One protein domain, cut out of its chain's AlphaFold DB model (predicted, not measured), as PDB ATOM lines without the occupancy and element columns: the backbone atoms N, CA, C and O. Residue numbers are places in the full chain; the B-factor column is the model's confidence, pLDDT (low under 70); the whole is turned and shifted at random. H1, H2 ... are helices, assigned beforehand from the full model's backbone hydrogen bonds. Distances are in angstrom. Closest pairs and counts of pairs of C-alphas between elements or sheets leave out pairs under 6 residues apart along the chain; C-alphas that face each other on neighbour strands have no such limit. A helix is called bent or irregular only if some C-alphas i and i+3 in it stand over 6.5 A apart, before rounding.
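AT A GLANCE: This is residues 5 to 95 of the 101 residues of an uncharacterized protein of Streptomyces sp. AJS327 (UniProt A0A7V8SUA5). Three helices, H1, H2 and H4, pack together at slanting angles as a small core, with H4 crossing H2 and with H1 covering parts of both. The longest helix, H3, runs beside this core, loosely joined to it, while a long loop of residues 14 to 38 reaches away from the core and makes one end of the long axis. The printed part has 91 residues with four named helices, in the order H1, H2, H3, H4, and no named strand, and its class is all helix. It is compact, with a radius of gyration of the C-alphas of 14.1 A, and its outline is elongated, spanning 45 by 26 by 19 A.

HOW THE PARTS SIT: H1, residues 5 to 13, touches H2, residues 39 to 54, and the closest C-alphas, of Gly 11 and Ala 45, are 4.3 A apart. H2 touches H1 with residues 42 to 49 alone. The two form a helical hairpin, running opposite ways at 35.1 degrees, only just a steep tilt. H4, residues 81 to 94, touches H2 at a steep tilt of 52 degrees, running the same way; their closest C-alphas, of Arg 46 and Trp 83, are 4.9 A apart. H4 touches H1 with residues 81 to 84 alone, at a steep tilt of 67 degrees, opposite ways; the closest C-alphas, of Val 8 and Phe 81, are 4.9 A apart. H3, residues 58 to 75, only just touches H4, with 3 pairs of C-alphas within 8 A, the closest those of Gly 75 and Phe 81 at 7.0 A. H3 and H4 form a helical hairpin at 35.3 degrees, only just a steep tilt. H2 and H3 are close but not clearly touching, and their closest C-alphas, of Ile 53 and Phe 61, are 6.9 A apart. H1 and H3 are near each other. In H1 and H4 every O i to N i+4 pair is within hydrogen-bond range; in H2 10 of 12 are, and in H3 12 of 14.

IN THESE COORDINATES: H1 begins at C-alpha 5, (81.607, 35.893, 38.353), and is 12.0 A long. H2 is 21.8 A long. H3 is 24.2 A long, with a kink of 28 degrees near residue 69; it is neither bent nor irregular, but only just: C-alphas 70 and 73 are 6.0 A apart. H4 is 19.9 A long and ends at C-alpha 94, (61.955, 31.953, 48.085).

THE WHOLE: The two C-alphas farthest apart, of Ala 30 and Val 59, are 45.0 A apart. The printed part has no cut. The link from H1 to H2, 25 residues, is long; the links from H2 to H3 and from H3 to H4 are tight. The mean pLDDT of the printed part is 88.1, and residues 74 to 76 are under 70.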
ATOM      1  N   ASP A   5      80.718  36.477  39.365       91.69
ATOM      2  CA  ASP A   5      81.607  35.893  38.353       91.69
ATOM      3  C   ASP A   5      81.716  34.375  38.520       91.69
ATOM      4  O   ASP A   5      81.680  33.625  37.541       91.69
ATOM      5  N   GLU A   6      81.801  33.908  39.762       93.06
ATOM      6  CA  GLU A   6      81.809  32.491  40.084       93.06
ATOM      7  C   GLU A   6      80.484  31.813  39.708       93.06
ATOM      8  O   GLU A   6      80.513  30.729  39.121       93.06
ATOM      9  N   LEU A   7      79.337  32.460  39.941       93.44
ATOM     10  CA  LEU A   7      78.032  31.928  39.521       93.44
ATOM     11  C   LEU A   7      77.884  31.877  37.998       93.44
ATOM     12  O   LEU A   7      77.425  30.874  37.449       93.44
ATOM     13  N   VAL A   8      78.315  32.929  37.299       92.56
ATOM     14  CA  VAL A   8      78.335  32.973  35.829       92.56
ATOM     15  C   VAL A   8      79.221  31.856  35.282       92.56
ATOM     16  O   VAL A   8      78.826  31.147  34.355       92.56
ATOM     17  N   ARG A   9      80.395  31.645  35.891       92.75
ATOM     18  CA  ARG A   9      81.303  30.553  35.540       92.75
ATOM     19  C   ARG A   9      80.640  29.190  35.723       92.75
ATOM     20  O   ARG A   9      80.730  28.380  34.806       92.75
ATOM     21  N   ILE A  10      79.956  28.953  36.844       91.94
ATOM     22  CA  ILE A  10      79.219  27.703  37.089       91.94
ATOM     23  C   ILE A  10      78.190  27.476  35.984       91.94
ATOM     24  O   ILE A  10      78.225  26.432  35.337       91.94
ATOM     25  N   GLY A  11      77.344  28.470  35.700       90.19
ATOM     26  CA  GLY A  11      76.317  28.337  34.666       90.19
ATOM     27  C   GLY A  11      76.888  28.152  33.253       90.19
ATOM     28  O   GLY A  11      76.289  27.483  32.412       90.19
ATOM     29  N   ARG A  12      78.068  28.712  32.976       89.88
ATOM     30  CA  ARG A  12      78.786  28.534  31.706       89.88
ATOM     31  C   ARG A  12      79.417  27.148  31.582       89.88
ATOM     32  O   ARG A  12      79.453  26.588  30.487       89.88
ATOM     33  N   GLU A  13      79.974  26.629  32.669       90.50
ATOM     34  CA  GLU A  13      80.752  25.385  32.699       90.50
ATOM     35  C   GLU A  13      79.890  24.143  32.937       90.50
ATOM     36  O   GLU A  13      80.393  23.027  32.798       90.50
ATOM     37  N   THR A  14      78.588  24.311  33.195       88.06
ATOM     38  CA  THR A  14      77.618  23.213  33.211       88.06
ATOM     39  C   THR A  14      77.767  22.350  31.955       88.06
ATOM     40  O   THR A  14      77.736  22.902  30.844       88.06
ATOM     41  N   PRO A  15      77.935  21.020  32.098       86.00
ATOM     42  CA  PRO A  15      78.153  20.120  30.975       86.00
ATOM     43  C   PRO A  15      77.062  20.217  29.908       86.00
ATOM     44  O   PRO A  15      75.882  20.397  30.206       86.00
ATOM     45  N   ALA A  16      77.462  20.080  28.647       82.44
ATOM     46  CA  ALA A  16      76.511  19.966  27.553       82.44
ATOM     47  C   ALA A  16      75.881  18.568  27.539       82.44
ATOM     48  O   ALA A  16      76.576  17.555  27.659       82.44
ATOM     49  N   TYR A  17      74.568  18.525  27.338       79.19
ATOM     50  CA  TYR A  17      73.846  17.288  27.079       79.19
ATOM     51  C   TYR A  17      74.098  16.804  25.653       79.19
ATOM     52  O   TYR A  17      74.305  17.605  24.740       79.19
ATOM     53  N   HIS A  18      74.080  15.483  25.496       81.81
ATOM     54  CA  HIS A  18      74.070  14.814  24.202       81.81
ATOM     55  C   HIS A  18      72.759  14.043  24.119       81.81
ATOM     56  O   HIS A  18      72.460  13.237  25.000       81.81
ATOM     57  N   THR A  19      71.978  14.315  23.084       76.75
ATOM     58  CA  THR A  19      70.707  13.644  22.820       76.75
ATOM     59  C   THR A  19      70.838  12.778  21.573       76.75
ATOM     60  O   THR A  19      71.627  13.080  20.678       76.75
ATOM     61  N   GLU A  20      70.083  11.680  21.515       84.69
ATOM     62  CA  GLU A  20      69.994  10.839  20.308       84.69
ATOM     63  C   GLU A  20      69.120  11.483  19.217       84.69
ATOM     64  O   GLU A  20      69.170  11.062  18.065       84.69
ATOM     65  N   ASP A  21      68.387  12.541  19.576       85.56
ATOM     66  CA  ASP A  21      67.561  13.362  18.695       85.56
ATOM     67  C   ASP A  21      68.147  14.770  18.523       85.56
ATOM     68  O   ASP A  21      68.945  15.236  19.344       85.56
ATOM     69  N   ASP A  22      67.704  15.471  17.479       84.62
ATOM     70  CA  ASP A  22      67.996  16.892  17.295       84.62
ATOM     71  C   ASP A  22      67.375  17.718  18.437       84.62
ATOM     72  O   ASP A  22      66.186  17.609  18.747       84.62
ATOM     73  N   CYS A  23      68.167  18.591  19.054       85.12
ATOM     74  CA  CYS A  23      67.690  19.508  20.078       85.12
ATOM     75  C   CYS A  23      66.946  20.677  19.425       85.12
ATOM     76  O   CYS A  23      67.560  21.565  18.830       85.12
ATOM     77  N   LEU A  24      65.623  20.710  19.581       86.38
ATOM     78  CA  LEU A  24      64.772  21.753  18.999       86.38
ATOM     79  C   LEU A  24      64.977  23.139  19.635       86.38
ATOM     80  O   LEU A  24      64.678  24.140  18.990       86.38
ATOM     81  N   ASP A  25      65.542  23.206  20.844       84.25
ATOM     82  CA  ASP A  25      65.778  24.475  21.546       84.25
ATOM     83  C   ASP A  25      67.027  25.201  21.045       84.25
ATOM     84  O   ASP A  25      67.059  26.427  20.959       84.25
ATOM     85  N   CYS A  26      68.093  24.452  20.740       85.06
ATOM     86  CA  CYS A  26      69.384  25.034  20.362       85.06
ATOM     87  C   CYS A  26      69.878  24.650  18.965       85.06
ATOM     88  O   CYS A  26      70.935  25.124  18.547       85.06
ATOM     89  N   GLY A  27      69.132  23.807  18.248       86.25
ATOM     90  CA  GLY A  27      69.461  23.343  16.901       86.25
ATOM     91  C   GLY A  27      70.653  22.386  16.832       86.25
ATOM     92  O   GLY A  27      71.181  22.159  15.744       86.25
ATOM     93  N   ALA A  28      71.117  21.850  17.966       87.31
ATOM     94  CA  ALA A  28      72.158  20.827  17.970       87.31
ATOM     95  C   ALA A  28      71.616  19.546  17.326       87.31
ATOM     96  O   ALA A  28      70.556  19.066  17.714       87.31
ATOM     97  N   ALA A  29      72.335  19.005  16.344       88.44
ATOM     98  CA  ALA A  29      71.965  17.741  15.718       88.44
ATOM     99  C   ALA A  29      72.137  16.561  16.690       88.44
ATOM    100  O   ALA A  29      72.918  16.650  17.640       88.44
ATOM    101  N   ALA A  30      71.484  15.437  16.403       88.19
ATOM    102  CA  ALA A  30      71.665  14.181  17.128       88.19
ATOM    103  C   ALA A  30      73.156  13.851  17.365       88.19
ATOM    104  O   ALA A  30      73.981  13.838  16.444       88.19
ATOM    105  N   GLY A  31      73.514  13.602  18.625       85.00
ATOM    106  CA  GLY A  31      74.880  13.310  19.066       85.00
ATOM    107  C   GLY A  31      75.831  14.514  19.129       85.00
ATOM    108  O   GLY A  31      76.981  14.338  19.534       85.00
ATOM    109  N   GLN A  32      75.399  15.724  18.759       87.69
ATOM    110  CA  GLN A  32      76.162  16.953  18.993       87.69
ATOM    111  C   GLN A  32      75.873  17.519  20.392       87.69
ATOM    112  O   GLN A  32      74.755  17.388  20.893       87.69
ATOM    113  N   PRO A  33      76.857  18.171  21.036       86.88
ATOM    114  CA  PRO A  33      76.643  18.806  22.328       86.88
ATOM    115  C   PRO A  33      75.715  20.022  22.209       86.88
ATOM    116  O   PRO A  33      75.884  20.861  21.320       86.88
ATOM    117  N   CYS A  34      74.793  20.172  23.161       87.62
ATOM    118  CA  CYS A  34      73.956  21.366  23.264       87.62
ATOM    119  C   CYS A  34      74.780  22.654  23.453       87.62
ATOM    120  O   CYS A  34      75.777  22.698  24.189       87.62
ATOM    121  N   THR A  35      74.319  23.751  22.846       85.25
ATOM    122  CA  THR A  35      74.954  25.067  23.009       85.25
ATOM    123  C   THR A  35      74.773  25.603  24.435       85.25
ATOM    124  O   THR A  35      73.936  25.131  25.202       85.25
ATOM    125  N   VAL A  36      75.561  26.613  24.817       78.94
ATOM    126  CA  VAL A  36      75.487  27.244  26.155       78.94
ATOM    127  C   VAL A  36      74.165  27.981  26.420       78.94
ATOM    128  O   VAL A  36      73.807  28.222  27.570       78.94
ATOM    129  N   HIS A  37      73.418  28.300  25.360       80.19
ATOM    130  CA  HIS A  37      72.112  28.955  25.436       80.19
ATOM    131  C   HIS A  37      70.937  27.967  25.357       80.19
ATOM    132  O   HIS A  37      69.791  28.397  25.386       80.19
ATOM    133  N   CYS A  38      71.201  26.660  25.248       87.69
ATOM    134  CA  CYS A  38      70.160  25.634  25.252       87.69
ATOM    135  C   CYS A  38      69.396  25.628  26.581       87.69
ATOM    136  O   CYS A  38      70.027  25.603  27.637       87.69
ATOM    137  N   GLU A  39      68.063  25.581  26.535       83.94
ATOM    138  CA  GLU A  39      67.218  25.587  27.735       83.94
ATOM    139  C   GLU A  39      67.424  24.348  28.615       83.94
ATOM    140  O   GLU A  39      67.520  24.485  29.831       83.94
ATOM    141  N   HIS A  40      67.600  23.154  28.034       82.25
ATOM    142  CA  HIS A  40      67.916  21.943  28.805       82.25
ATOM    143  C   HIS A  40      69.215  22.077  29.608       82.25
ATOM    144  O   HIS A  40      69.263  21.761  30.795       82.25
ATOM    145  N   ARG A  41      70.267  22.606  28.971       85.44
ATOM    146  CA  ARG A  41      71.531  22.915  29.653       85.44
ATOM    147  C   ARG A  41      71.350  24.054  30.658       85.44
ATOM    148  O   ARG A  41      71.967  24.040  31.717       85.44
ATOM    149  N   GLY A  42      70.499  25.018  30.328       87.62
ATOM    150  CA  GLY A  42      70.167  26.167  31.156       87.62
ATOM    151  C   GLY A  42      69.453  25.818  32.454       87.62
ATOM    152  O   GLY A  42      69.770  26.394  33.490       87.62
ATOM    153  N   GLY A  43      68.540  24.845  32.429       89.50
ATOM    154  CA  GLY A  43      67.866  24.342  33.627       89.50
ATOM    155  C   GLY A  43      68.854  23.755  34.636       89.50
ATOM    156  O   GLY A  43      68.807  24.083  35.818       89.50
ATOM    157  N   GLU A  44      69.807  22.968  34.153       90.88
ATOM    158  CA  GLU A  44      70.870  22.360  34.965       90.88
ATOM    159  C   GLU A  44      71.881  23.401  35.449       90.88
ATOM    160  O   GLU A  44      72.300  23.386  36.604       90.88
ATOM    161  N   ALA A  45      72.215  24.371  34.597       91.75
ATOM    162  CA  ALA A  45      73.044  25.510  34.968       91.75
ATOM    163  C   ALA A  45      72.407  26.332  36.091       91.75
ATOM    164  O   ALA A  45      73.076  26.682  37.062       91.75
ATOM    165  N   ARG A  46      71.102  26.596  35.988       93.81
ATOM    166  CA  ARG A  46      70.324  27.294  37.013       93.81
ATOM    167  C   ARG A  46      70.293  26.510  38.323       93.81
ATOM    168  O   ARG A  46      70.543  27.112  39.359       93.81
ATOM    169  N   GLN A  47      70.048  25.198  38.294       93.50
ATOM    170  CA  GLN A  47      70.069  24.365  39.508       93.50
ATOM    171  C   GLN A  47      71.455  24.345  40.167       93.50
ATOM    172  O   GLN A  47      71.563  24.603  41.362       93.50
ATOM    173  N   ALA A  48      72.523  24.157  39.388       93.25
ATOM    174  CA  ALA A  48      73.891  24.159  39.907       93.25
ATOM    175  C   ALA A  48      74.290  25.506  40.533       93.25
ATOM    176  O   ALA A  48      75.021  25.540  41.523       93.25
ATOM    177  N   VAL A  49      73.824  26.629  39.971       95.06
ATOM    178  CA  VAL A  49      73.987  27.946  40.602       95.06
ATOM    179  C   VAL A  49      73.149  28.040  41.875       95.06
ATOM    180  O   VAL A  49      73.651  28.518  42.894       95.06
ATOM    181  N   LYS A  50      71.898  27.570  41.831       94.38
ATOM    182  CA  LYS A  50      70.963  27.636  42.955       94.38
ATOM    183  C   LYS A  50      71.505  26.930  44.199       94.38
ATOM    184  O   LYS A  50      71.505  27.511  45.277       94.38
ATOM    185  N   GLU A  51      72.072  25.740  44.033       93.56
ATOM    186  CA  GLU A  51      72.709  24.991  45.125       93.56
ATOM    187  C   GLU A  51      73.804  25.794  45.845       93.56
ATOM    188  O   GLU A  51      74.030  25.615  47.038       93.56
ATOM    189  N   ARG A  52      74.491  26.704  45.144       93.88
ATOM    190  CA  ARG A  52      75.543  27.532  45.747       93.88
ATOM    191  C   ARG A  52      75.020  28.745  46.496       93.88
ATOM    192  O   ARG A  52      75.671  29.186  47.438       93.88
ATOM    193  N   ILE A  53      73.896  29.305  46.062       93.94
ATOM    194  CA  ILE A  53      73.297  30.486  46.695       93.94
ATOM    195  C   ILE A  53      72.425  30.105  47.896       93.94
ATOM    196  O   ILE A  53      72.367  30.878  48.849       93.94
ATOM    197  N   THR A  54      71.821  28.911  47.904       92.50
ATOM    198  CA  THR A  54      71.015  28.413  49.033       92.50
ATOM    199  C   THR A  54      71.832  28.245  50.313       92.50
ATOM    200  O   THR A  54      71.302  28.409  51.409       92.50
ATOM    201  N   ASP A  55      73.134  27.974  50.185       90.69
ATOM    202  CA  ASP A  55      74.053  27.846  51.322       90.69
ATOM    203  C   ASP A  55      74.433  29.201  51.954       90.69
ATOM    204  O   ASP A  55      75.038  29.236  53.028       90.69
ATOM    205  N   LEU A  56      74.100  30.326  51.307       92.06
ATOM    206  CA  LEU A  56      74.465  31.662  51.780       92.06
ATOM    207  C   LEU A  56      73.526  32.168  52.873       92.06
ATOM    208  O   LEU A  56      72.295  32.079  52.769       92.06
ATOM    209  N   GLY A  57      74.105  32.819  53.883       92.25
ATOM    210  CA  GLY A  57      73.330  33.598  54.844       92.25
ATOM    211  C   GLY A  57      72.681  34.828  54.197       92.25
ATOM    212  O   GLY A  57      73.112  35.305  53.150       92.25
ATOM    213  N   ASP A  58      71.655  35.394  54.838       90.94
ATOM    214  CA  ASP A  58      70.885  36.523  54.282       90.94
ATOM    215  C   ASP A  58      71.723  37.764  53.956       90.94
ATOM    216  O   ASP A  58      71.426  38.481  53.002       90.94
ATOM    217  N   VAL A  59      72.759  38.041  54.754       90.81
ATOM    218  CA  VAL A  59      73.662  39.178  54.516       90.81
ATOM    219  C   VAL A  59      74.483  38.942  53.250       90.81
ATOM    220  O   VAL A  59      74.484  39.790  52.364       90.81
ATOM    221  N   GLU A  60      75.108  37.770  53.134       93.12
ATOM    222  CA  GLU A  60      75.937  37.394  51.984       93.12
ATOM    223  C   GLU A  60      75.108  37.339  50.696       93.12
ATOM    224  O   GLU A  60      75.536  37.828  49.652       93.12
ATOM    225  N   PHE A  61      73.885  36.804  50.774       94.00
ATOM    226  CA  PHE A  61      72.978  36.763  49.631       94.00
ATOM    227  C   PHE A  61      72.563  38.166  49.164       94.00
ATOM    228  O   PHE A  61      72.503  38.427  47.964       94.00
ATOM    229  N   ARG A  62      72.307  39.104  50.088       91.94
ATOM    230  CA  ARG A  62      71.990  40.496  49.726       91.94
ATOM    231  C   ARG A  62      73.168  41.203  49.062       91.94
ATOM    232  O   ARG A  62      72.961  41.894  48.069       91.94
ATOM    233  N   GLU A  63      74.384  41.001  49.565       91.75
ATOM    234  CA  GLU A  63      75.598  41.547  48.943       91.75
ATOM    235  C   GLU A  63      75.797  40.996  47.521       91.75
ATOM    236  O   GLU A  63      76.065  41.755  46.585       91.75
ATOM    237  N   LEU A  64      75.585  39.689  47.335       93.31
ATOM    238  CA  LEU A  64      75.594  39.043  46.024       93.31
ATOM    239  C   LEU A  64      74.518  39.622  45.090       93.31
ATOM    240  O   LEU A  64      74.810  39.909  43.928       93.31
ATOM    241  N   LEU A  65      73.288  39.808  45.578       92.56
ATOM    242  CA  LEU A  65      72.173  40.362  44.805       92.56
ATOM    243  C   LEU A  65      72.476  41.783  44.312       92.56
ATOM    244  O   LEU A  65      72.236  42.096  43.144       92.56
ATOM    245  N   ASP A  66      73.030  42.635  45.174       90.94
ATOM    246  CA  ASP A  66      73.409  43.998  44.801       90.94
ATOM    247  C   ASP A  66      74.531  44.001  43.750       90.94
ATOM    248  O   ASP A  66      74.452  44.730  42.752       90.94
ATOM    249  N   ALA A  67      75.530  43.123  43.895       90.38
ATOM    250  CA  ALA A  67      76.577  42.938  42.889       90.38
ATOM    251  C   ALA A  67      76.014  42.433  41.546       90.38
ATOM    252  O   ALA A  67      76.381  42.938  40.479       90.38
ATOM    253  N   ALA A  68      75.085  41.476  41.579       90.12
ATOM    254  CA  ALA A  68      74.441  40.924  40.392       90.12
ATOM    255  C   ALA A  68      73.601  41.973  39.649       90.12
ATOM    256  O   ALA A  68      73.683  42.074  38.422       90.12
ATOM    257  N   ARG A  69      72.852  42.813  40.378       88.62
ATOM    258  CA  ARG A  69      72.098  43.945  39.810       88.62
ATOM    259  C   ARG A  69      73.013  44.941  39.114       88.62
ATOM    260  O   ARG A  69      72.720  45.350  37.991       88.62
ATOM    261  N   HIS A  70      74.136  45.288  39.740       87.69
ATOM    262  CA  HIS A  70      75.122  46.174  39.126       87.69
ATOM    263  C   HIS A  70      75.692  45.569  37.835       87.69
ATOM    264  O   HIS A  70      75.764  46.243  36.806       87.69
ATOM    265  N   ARG A  71      76.021  44.269  37.851       83.25
ATOM    266  CA  ARG A  71      76.546  43.552  36.682       83.25
ATOM    267  C   ARG A  71      75.529  43.413  35.551       83.25
ATOM    268  O   ARG A  71      75.928  43.482  34.391       83.25
ATOM    269  N   ARG A  72      74.230  43.258  35.841       79.50
ATOM    270  CA  ARG A  72      73.165  43.111  34.826       79.50
ATOM    271  C   ARG A  72      73.163  44.245  33.795       79.50
ATOM    272  O   ARG A  72      72.844  44.007  32.632       79.50
ATOM    273  N   GLY A  73      73.575  45.452  34.190       75.50
ATOM    274  CA  GLY A  73      73.725  46.592  33.281       75.50
ATOM    275  C   GLY A  73      74.809  46.420  32.205       75.50
ATOM    276  O   GLY A  73      74.745  47.094  31.180       75.50
ATOM    277  N   PHE A  74      75.772  45.512  32.405       67.00
ATOM    278  CA  PHE A  74      76.979  45.378  31.577       67.00
ATOM    279  C   PHE A  74      77.229  43.959  31.036       67.00
ATOM    280  O   PHE A  74      77.835  43.818  29.981       67.00
ATOM    281  N   GLY A  75      76.783  42.916  31.744       68.00
ATOM    282  CA  GLY A  75      77.149  41.515  31.484       68.00
ATOM    283  C   GLY A  75      76.007  40.608  31.023       68.00
ATOM    284  O   GLY A  75      76.186  39.397  30.983       68.00
ATOM    285  N   LYS A  76      74.834  41.159  30.686       68.19
ATOM    286  CA  LYS A  76      73.627  40.366  30.371       68.19
ATOM    287  C   LYS A  76      73.780  39.384  29.200       68.19
ATOM    288  O   LYS A  76      73.049  38.405  29.143       68.19
ATOM    289  N   ASP A  77      74.712  39.656  28.288       76.62
ATOM    290  CA  ASP A  77      74.959  38.838  27.096       76.62
ATOM    291  C   ASP A  77      76.084  37.802  27.323       76.62
ATOM    292  O   ASP A  77      76.407  37.024  26.424       76.62
ATOM    293  N   GLU A  78      76.697  37.771  28.515       83.31
ATOM    294  CA  GLU A  78      77.737  36.798  28.853       83.31
ATOM    295  C   GLU A  78      77.139  35.384  29.009       83.31
ATOM    296  O   GLU A  78      76.167  35.193  29.751       83.31
ATOM    297  N   PRO A  79      77.719  34.355  28.360       80.00
ATOM    298  CA  PRO A  79      77.284  32.977  28.541       80.00
ATOM    299  C   PRO A  79      77.313  32.552  30.013       80.00
ATOM    300  O   PRO A  79      78.344  32.661  30.671       80.00
ATOM    301  N   GLY A  80      76.187  32.036  30.511       84.88
ATOM    302  CA  GLY A  80      76.015  31.650  31.915       84.88
ATOM    303  C   GLY A  80      75.377  32.732  32.794       84.88
ATOM    304  O   GLY A  80      74.763  32.384  33.800       84.88
ATOM    305  N   PHE A  81      75.418  34.012  32.398       89.19
ATOM    306  CA  PHE A  81      74.826  35.095  33.193       89.19
ATOM    307  C   PHE A  81      73.310  34.971  33.314       89.19
ATOM    308  O   PHE A  81      72.789  35.094  34.417       89.19
ATOM    309  N   SER A  82      72.598  34.671  32.225       88.56
ATOM    310  CA  SER A  82      71.139  34.497  32.275       88.56
ATOM    311  C   SER A  82      70.722  33.402  33.258       88.56
ATOM    312  O   SER A  82      69.761  33.577  33.999       88.56
ATOM    313  N   TRP A  83      71.471  32.299  33.315       90.88
ATOM    314  CA  TRP A  83      71.187  31.195  34.235       90.88
ATOM    315  C   TRP A  83      71.516  31.558  35.679       90.88
ATOM    316  O   TRP A  83      70.728  31.260  36.574       90.88
ATOM    317  N   ALA A  84      72.630  32.264  35.896       93.19
ATOM    318  CA  ALA A  84      72.988  32.762  37.216       93.19
ATOM    319  C   ALA A  84      71.970  33.784  37.745       93.19
ATOM    320  O   ALA A  84      71.572  33.720  38.905       93.19
ATOM    321  N   TRP A  85      71.506  34.689  36.884       92.94
ATOM    322  CA  TRP A  85      70.488  35.679  37.213       92.94
ATOM    323  C   TRP A  85      69.154  35.028  37.584       92.94
ATOM    324  O   TRP A  85      68.602  35.349  38.630       92.94
ATOM    325  N   LEU A  86      68.676  34.067  36.786       92.06
ATOM    326  CA  LEU A  86      67.427  33.352  37.075       92.06
ATOM    327  C   LEU A  86      67.489  32.574  38.397       92.06
ATOM    328  O   LEU A  86      66.512  32.554  39.135       92.06
ATOM    329  N   ALA A  87      68.632  31.963  38.722       95.06
ATOM    330  CA  ALA A  87      68.809  31.300  40.014       95.06
ATOM    331  C   ALA A  87      68.742  32.299  41.185       95.06
ATOM    332  O   ALA A  87      68.119  32.015  42.202       95.06
ATOM    333  N   ILE A  88      69.341  33.485  41.036       94.12
ATOM    334  CA  ILE A  88      69.246  34.555  42.039       94.12
ATOM    335  C   ILE A  88      67.798  35.045  42.180       94.12
ATOM    336  O   ILE A  88      67.360  35.290  43.301       94.12
ATOM    337  N   GLU A  89      67.051  35.183  41.082       92.94
ATOM    338  CA  GLU A  89      65.633  35.569  41.126       92.94
ATOM    339  C   GLU A  89      64.776  34.538  41.873       92.94
ATOM    340  O   GLU A  89      63.950  34.940  42.694       92.94
ATOM    341  N   ASP A  90      65.026  33.240  41.680       93.94
ATOM    342  CA  ASP A  90      64.351  32.184  42.450       93.94
ATOM    343  C   ASP A  90      64.593  32.328  43.945       93.94
ATOM    344  O   ASP A  90      63.668  32.245  44.746       93.94
ATOM    345  N   GLU A  91      65.846  32.551  44.326       94.38
ATOM    346  CA  GLU A  91      66.230  32.666  45.728       94.38
ATOM    347  C   GLU A  91      65.677  33.956  46.357       94.38
ATOM    348  O   GLU A  91      65.291  33.973  47.525       94.38
ATOM    349  N   VAL A  92      65.575  35.043  45.583       93.06
ATOM    350  CA  VAL A  92      64.876  36.273  45.995       93.06
ATOM    351  C   VAL A  92      63.405  35.979  46.301       93.06
ATOM    352  O   VAL A  92      62.919  36.408  47.352       93.06
ATOM    353  N   GLU A  93      62.715  35.246  45.423       91.50
ATOM    354  CA  GLU A  93      61.316  34.850  45.614       91.50
ATOM    355  C   GLU A  93      61.152  33.940  46.841       91.50
ATOM    356  O   GLU A  93      60.316  34.213  47.705       91.50
ATOM    357  N   GLU A  94      61.997  32.917  46.977       92.69
ATOM    358  CA  GLU A  94      61.955  31.953  48.085       92.69
ATOM    359  C   GLU A  94      62.249  32.595  49.445       92.69
ATOM    360  O   GLU A  94      61.633  32.234  50.451       92.69
ATOM    361  N   ARG A  95      63.129  33.601  49.482       90.75
ATOM    362  CA  ARG A  95      63.408  34.392  50.692       90.75
ATOM    363  C   ARG A  95      62.387  35.502  50.949       90.75
ATOM    364  O   ARG A  95      62.489  36.193  51.964       90.75
TER     365      ARG A  95